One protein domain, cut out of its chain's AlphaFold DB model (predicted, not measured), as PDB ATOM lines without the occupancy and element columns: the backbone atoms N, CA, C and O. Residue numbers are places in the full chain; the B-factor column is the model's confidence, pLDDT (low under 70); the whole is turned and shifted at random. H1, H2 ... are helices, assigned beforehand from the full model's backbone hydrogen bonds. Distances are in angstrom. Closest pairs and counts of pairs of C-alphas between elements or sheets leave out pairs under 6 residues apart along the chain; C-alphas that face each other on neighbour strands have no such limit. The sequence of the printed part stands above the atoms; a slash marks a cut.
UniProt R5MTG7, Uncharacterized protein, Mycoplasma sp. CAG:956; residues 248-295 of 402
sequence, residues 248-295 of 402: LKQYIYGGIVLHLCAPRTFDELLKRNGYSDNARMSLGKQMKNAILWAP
ATOM      1  N   LEU A 248    -143.613-135.619-138.940       65.75
ATOM      2  CA  LEU A 248    -143.942-136.969-139.357       65.75
ATOM      3  C   LEU A 248    -142.818-137.681-140.129       65.75
ATOM      4  O   LEU A 248    -142.641-138.885-139.952       65.75
ATOM      5  N   LYS A 249    -142.022-136.961-140.933       67.44
ATOM      6  CA  LYS A 249    -140.870-137.516-141.672       67.44
ATOM      7  C   LYS A 249    -139.750-138.009-140.754       67.44
ATOM      8  O   LYS A 249    -138.921-138.787-141.209       67.44
ATOM      9  N   GLN A 250    -139.714-137.576-139.489       70.38
ATOM     10  CA  GLN A 250    -138.787-138.135-138.498       70.38
ATOM     11  C   GLN A 250    -139.203-139.551-138.090       70.38
ATOM     12  O   GLN A 250    -138.357-140.396-137.836       70.38
ATOM     13  N   TYR A 251    -140.505-139.825-138.045       67.81
ATOM     14  CA  TYR A 251    -141.027-141.105-137.573       67.81
ATOM     15  C   TYR A 251    -141.252-142.094-138.706       67.81
ATOM     16  O   TYR A 251    -141.080-143.292-138.494       67.81
ATOM     17  N   ILE A 252    -141.628-141.614-139.896       60.28
ATOM     18  CA  ILE A 252    -141.929-142.473-141.040       60.28
ATOM     19  C   ILE A 252    -141.443-141.926-142.380       60.28
ATOM     20  O   ILE A 252    -141.553-140.738-142.678       60.28
ATOM     21  N   TYR A 253    -141.008-142.836-143.251       55.59
ATOM     22  CA  TYR A 253    -140.734-142.544-144.656       55.59
ATOM     23  C   TYR A 253    -141.238-143.681-145.545       55.59
ATOM     24  O   TYR A 253    -140.841-144.829-145.371       55.59
ATOM     25  N   GLY A 254    -142.156-143.389-146.471       47.81
ATOM     26  CA  GLY A 254    -142.689-144.395-147.403       47.81
ATOM     27  C   GLY A 254    -143.372-145.607-146.743       47.81
ATOM     28  O   GLY A 254    -143.449-146.663-147.360       47.81
ATOM     29  N   GLY A 255    -143.846-145.478-145.495       51.16
ATOM     30  CA  GLY A 255    -144.404-146.592-144.707       51.16
ATOM     31  C   GLY A 255    -143.365-147.416-143.931       51.16
ATOM     32  O   GLY A 255    -143.681-148.497-143.446       51.16
ATOM     33  N   ILE A 256    -142.127-146.932-143.820       49.62
ATOM     34  CA  ILE A 256    -141.084-147.496-142.955       49.62
ATOM     35  C   ILE A 256    -141.021-146.663-141.676       49.62
ATOM     36  O   ILE A 256    -140.973-145.437-141.763       49.62
ATOM     37  N   VAL A 257    -141.003-147.318-140.509       63.88
ATOM     38  CA  VAL A 257    -140.809-146.662-139.205       63.88
ATOM     39  C   VAL A 257    -139.322-146.382-138.999       63.88
ATOM     40  O   VAL A 257    -138.513-147.305-138.999       63.88
ATOM     41  N   LEU A 258    -138.970-145.108-138.843       62.69
ATOM     42  CA  LEU A 258    -137.598-144.636-138.635       62.69
ATOM     43  C   LEU A 258    -137.281-144.436-137.148       62.69
ATOM     44  O   LEU A 258    -136.202-144.805-136.688       62.69
ATOM     45  N   HIS A 259    -138.233-143.887-136.391       78.44
ATOM     46  CA  HIS A 259    -138.114-143.654-134.953       78.44
ATOM     47  C   HIS A 259    -139.391-144.083-134.235       78.44
ATOM     48  O   HIS A 259    -140.496-143.883-134.741       78.44
ATOM     49  N   LEU A 260    -139.240-144.679-133.051       83.19
ATOM     50  CA  LEU A 260    -140.361-145.161-132.253       83.19
ATOM     51  C   LEU A 260    -140.981-144.027-131.431       83.19
ATOM     52  O   LEU A 260    -140.286-143.175-130.878       83.19
ATOM     53  N   CYS A 261    -142.302-144.049-131.298       85.50
ATOM     54  CA  CYS A 261    -143.035-143.226-130.340       85.50
ATOM     55  C   CYS A 261    -144.292-143.962-129.868       85.50
ATOM     56  O   CYS A 261    -144.626-145.033-130.373       85.50
ATOM     57  N   ALA A 262    -144.996-143.414-128.876       86.88
ATOM     58  CA  ALA A 262    -146.228-144.033-128.399       86.88
ATOM     59  C   ALA A 262    -147.279-144.102-129.532       86.88
ATOM     60  O   ALA A 262    -147.497-143.090-130.206       86.88
ATOM     61  N   PRO A 263    -147.988-145.237-129.720       87.12
ATOM     62  CA  PRO A 263    -148.951-145.396-130.816       87.12
ATOM     63  C   PRO A 263    -150.027-144.305-130.865       87.12
ATOM     64  O   PRO A 263    -150.405-143.857-131.943       87.12
ATOM     65  N   ARG A 264    -150.483-143.825-129.699       86.00
ATOM     66  CA  ARG A 264    -151.453-142.723-129.613       86.00
ATOM     67  C   ARG A 264    -150.871-141.378-130.034       86.00
ATOM     68  O   ARG A 264    -151.512-140.653-130.783       86.00
ATOM     69  N   THR A 265    -149.647-141.067-129.609       86.19
ATOM     70  CA  THR A 265    -148.929-139.862-130.055       86.19
ATOM     71  C   THR A 265    -148.734-139.878-131.570       86.19
ATOM     72  O   THR A 265    -148.895-138.857-132.234       86.19
ATOM     73  N   PHE A 266    -148.449-141.054-132.129       87.31
ATOM     74  CA  PHE A 266    -148.303-141.225-133.565       87.31
ATOM     75  C   PHE A 266    -149.618-141.005-134.331       87.31
ATOM     76  O   PHE A 266    -149.628-140.291-135.332       87.31
ATOM     77  N   ASP A 267    -150.743-141.543-133.847       85.69
ATOM     78  CA  ASP A 267    -152.063-141.294-134.448       85.69
ATOM     79  C   ASP A 267    -152.446-139.803-134.416       85.69
ATOM     80  O   ASP A 267    -152.926-139.265-135.413       85.69
ATOM     81  N   GLU A 268    -152.166-139.097-133.316       86.12
ATOM     82  CA  GLU A 268    -152.388-137.648-133.227       86.12
ATOM     83  C   GLU A 268    -151.561-136.861-134.258       86.12
ATOM     84  O   GLU A 268    -152.086-135.942-134.894       86.12
ATOM     85  N   LEU A 269    -150.293-137.234-134.469       83.44
ATOM     86  CA  LEU A 269    -149.447-136.640-135.511       83.44
ATOM     87  C   LEU A 269    -150.042-136.861-136.905       83.44
ATOM     88  O   LEU A 269    -150.102-135.929-137.709       83.44
ATOM     89  N   LEU A 270    -150.537-138.066-137.188       80.31
ATOM     90  CA  LEU A 270    -151.158-138.384-138.472       80.31
ATOM     91  C   LEU A 270    -152.467-137.607-138.691       80.31
ATOM     92  O   LEU A 270    -152.673-137.069-139.781       80.31
ATOM     93  N   LYS A 271    -153.315-137.471-137.658       83.81
ATOM     94  CA  LYS A 271    -154.528-136.628-137.710       83.81
ATOM     95  C   LYS A 271    -154.189-135.184-138.071       83.81
ATOM     96  O   LYS A 271    -154.794-134.620-138.980       83.81
ATOM     97  N   ARG A 272    -153.198-134.590-137.392       82.25
ATOM     98  CA  ARG A 272    -152.768-133.200-137.639       82.25
ATOM     99  C   ARG A 272    -152.231-132.986-139.056       82.25
ATOM    100  O   ARG A 272    -152.386-131.898-139.593       82.25
ATOM    101  N   ASN A 273    -151.649-134.019-139.668       72.00
ATOM    102  CA  ASN A 273    -151.141-133.986-141.044       72.00
ATOM    103  C   ASN A 273    -152.191-134.405-142.099       72.00
ATOM    104  O   ASN A 273    -151.842-134.605-143.259       72.00
ATOM    105  N   GLY A 274    -153.470-134.542-141.726       70.94
ATOM    106  CA  GLY A 274    -154.567-134.774-142.674       70.94
ATOM    107  C   GLY A 274    -154.679-136.206-143.210       70.94
ATOM    108  O   GLY A 274    -155.273-136.418-144.266       70.94
ATOM    109  N   TYR A 275    -154.122-137.197-142.509       67.50
ATOM    110  CA  TYR A 275    -154.225-138.600-142.915       67.50
ATOM    111  C   TYR A 275    -155.631-139.160-142.662       67.50
ATOM    112  O   TYR A 275    -156.217-138.961-141.596       67.50
ATOM    113  N   SER A 276    -156.146-139.924-143.630       74.38
ATOM    114  CA  SER A 276    -157.428-140.627-143.512       74.38
ATOM    115  C   SER A 276    -157.383-141.736-142.459       74.38
ATOM    116  O   SER A 276    -156.325-142.299-142.184       74.38
ATOM    117  N   ASP A 277    -158.540-142.112-141.912       71.75
ATOM    118  CA  ASP A 277    -158.674-143.146-140.871       71.75
ATOM    119  C   ASP A 277    -157.989-144.467-141.251       71.75
ATOM    120  O   ASP A 277    -157.275-145.064-140.446       71.75
ATOM    121  N   ASN A 278    -158.117-144.883-142.513       66.19
ATOM    122  CA  ASN A 278    -157.468-146.090-143.029       66.19
ATOM    123  C   ASN A 278    -155.936-145.966-143.051       66.19
ATOM    124  O   ASN A 278    -155.227-146.913-142.704       66.19
ATOM    125  N   ALA A 279    -155.409-144.800-143.429       63.91
ATOM    126  CA  ALA A 279    -153.970-144.560-143.425       63.91
ATOM    127  C   ALA A 279    -153.425-144.506-141.989       63.91
ATOM    128  O   ALA A 279    -152.388-145.106-141.697       63.91
ATOM    129  N   ARG A 280    -154.172-143.872-141.078       80.44
ATOM    130  CA  ARG A 280    -153.872-143.842-139.643       80.44
ATOM    131  C   ARG A 280    -153.852-145.239-139.031       80.44
ATOM    132  O   ARG A 280    -152.921-145.565-138.301       80.44
ATOM    133  N   MET A 281    -154.792-146.105-139.419       74.31
ATOM    134  CA  MET A 281    -154.811-147.522-139.031       74.31
ATOM    135  C   MET A 281    -153.513-148.236-139.369       74.31
ATOM    136  O   MET A 281    -152.928-148.941-138.549       74.31
ATOM    137  N   SER A 282    -153.126-148.113-140.636       69.62
ATOM    138  CA  SER A 282    -152.067-148.907-141.232       69.62
ATOM    139  C   SER A 282    -150.726-148.494-140.644       69.62
ATOM    140  O   SER A 282    -149.986-149.324-140.117       69.62
ATOM    141  N   LEU A 283    -150.476-147.184-140.611       74.69
ATOM    142  CA  LEU A 283    -149.271-146.606-140.027       74.69
ATOM    143  C   LEU A 283    -149.229-146.833-138.505       74.69
ATOM    144  O   LEU A 283    -148.184-147.193-137.966       74.69
ATOM    145  N   GLY A 284    -150.365-146.728-137.810       79.00
ATOM    146  CA  GLY A 284    -150.477-147.058-136.387       79.00
ATOM    147  C   GLY A 284    -150.128-148.520-136.079       79.00
ATOM    148  O   GLY A 284    -149.393-148.792-135.128       79.00
ATOM    149  N   LYS A 285    -150.576-149.471-136.914       78.56
ATOM    150  CA  LYS A 285    -150.200-150.895-136.805       78.56
ATOM    151  C   LYS A 285    -148.710-151.118-137.054       78.56
ATOM    152  O   LYS A 285    -148.095-151.904-136.340       78.56
ATOM    153  N   GLN A 286    -148.120-150.425-138.027       70.88
ATOM    154  CA  GLN A 286    -146.681-150.506-138.292       70.88
ATOM    155  C   GLN A 286    -145.857-149.999-137.105       70.88
ATOM    156  O   GLN A 286    -144.944-150.695-136.668       70.88
ATOM    157  N   MET A 287    -146.228-148.852-136.528       82.75
ATOM    158  CA  MET A 287    -145.602-148.323-135.312       82.75
ATOM    159  C   MET A 287    -145.728-149.311-134.146       82.75
ATOM    160  O   MET A 287    -144.737-149.650-133.506       82.75
ATOM    161  N   LYS A 288    -146.930-149.851-133.907       83.69
ATOM    162  CA  LYS A 288    -147.160-150.856-132.859       83.69
ATOM    163  C   LYS A 288    -146.293-152.103-133.052       83.69
ATOM    164  O   LYS A 288    -145.675-152.558-132.094       83.69
ATOM    165  N   ASN A 289    -146.220-152.632-134.272       76.75
ATOM    166  CA  ASN A 289    -145.385-153.790-134.580       76.75
ATOM    167  C   ASN A 289    -143.902-153.482-134.358       76.75
ATOM    168  O   ASN A 289    -143.220-154.282-133.733       76.75
ATOM    169  N   ALA A 290    -143.418-152.317-134.795       71.31
ATOM    170  CA  ALA A 290    -142.032-151.911-134.575       71.31
ATOM    171  C   ALA A 290    -141.680-151.862-133.076       71.31
ATOM    172  O   ALA A 290    -140.639-152.371-132.675       71.31
ATOM    173  N   ILE A 291    -142.587-151.356-132.231       80.88
ATOM    174  CA  ILE A 291    -142.399-151.354-130.771       80.88
ATOM    175  C   ILE A 291    -142.402-152.779-130.195       80.88
ATOM    176  O   ILE A 291    -141.662-153.053-129.258       80.88
ATOM    177  N   LEU A 292    -143.219-153.698-130.723       78.06
ATOM    178  CA  LEU A 292    -143.248-155.092-130.252       78.06
ATOM    179  C   LEU A 292    -141.938-155.844-130.526       78.06
ATOM    180  O   LEU A 292    -141.614-156.769-129.785       78.06
ATOM    181  N   TRP A 293    -141.198-155.446-131.563       75.75
ATOM    182  CA  TRP A 293    -139.889-156.006-131.909       75.75
ATOM    183  C   TRP A 293    -138.709-155.267-131.257       75.75
ATOM    184  O   TRP A 293    -137.568-155.703-131.403       75.75
ATOM    185  N   ALA A 294    -138.963-154.171-130.538       75.31
ATOM    186  CA  ALA A 294    -137.926-153.394-129.868       75.31
ATOM    187  C   ALA A 294    -137.451-154.067-128.559       75.31
ATOM    188  O   ALA A 294    -138.231-154.768-127.900       75.31
ATOM    189  N   PRO A 295    -136.191-153.844-128.134       79.69
ATOM    190  CA  PRO A 295    -135.695-154.275-126.830       79.69
ATOM    191  C   PRO A 295    -136.590-153.809-125.676       79.69
ATOM    192  O   PRO A 295    -137.161-152.717-125.701       79.69
TER     193      PRO A 295
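This is residues 248 to 295 of the 402 residues of an uncharacterized protein of Mycoplasma sp. CAG:956 (UniProt R5MTG7). A helical hairpin of H2 and the longer H3 makes the body, with the one-turn helix H1 and its looping link over one side of it. The end of H3 and the last residues run on past H2 and make the length. The printed part has 48 residues, with named helices H1, H2 and H3 in that order and no named strand: all helix. It is compact, with a radius of gyration of the C-alphas of 9.7 A, and elongated, spanning 31 by 17 by 17 A.

Find C-alpha 248 at (-143.942, -136.969, -139.357), where H1, residues 248 to 251, begins. H2, residues 263 to 272, covers 14.5 A. H3, residues 277 to 292, covers 22.2 A and ends at C-alpha 292, (-143.248, -155.092, -130.252).

H1 is close to H2 but not clearly touching; their closest C-alphas, of Leu 248 and Leu 269, are 6.7 A apart. H1 and H3 are apart. H2 and H3 touch as a hairpin, opposite ways at a shallow tilt of 30 degrees; their closest C-alphas, of Pro 263 and Gly 284, are 6.0 A apart. In H2 and H3 every O i to N i+4 pair is within hydrogen-bond range; H1 is too short for one.

The printed part has no cut. The H1 to H2 link is long, and within it residues 252 to 253 pair antiparallel with 256 to 257. Look for pLDDT under 70 at 14 residues, among them 251 to 258.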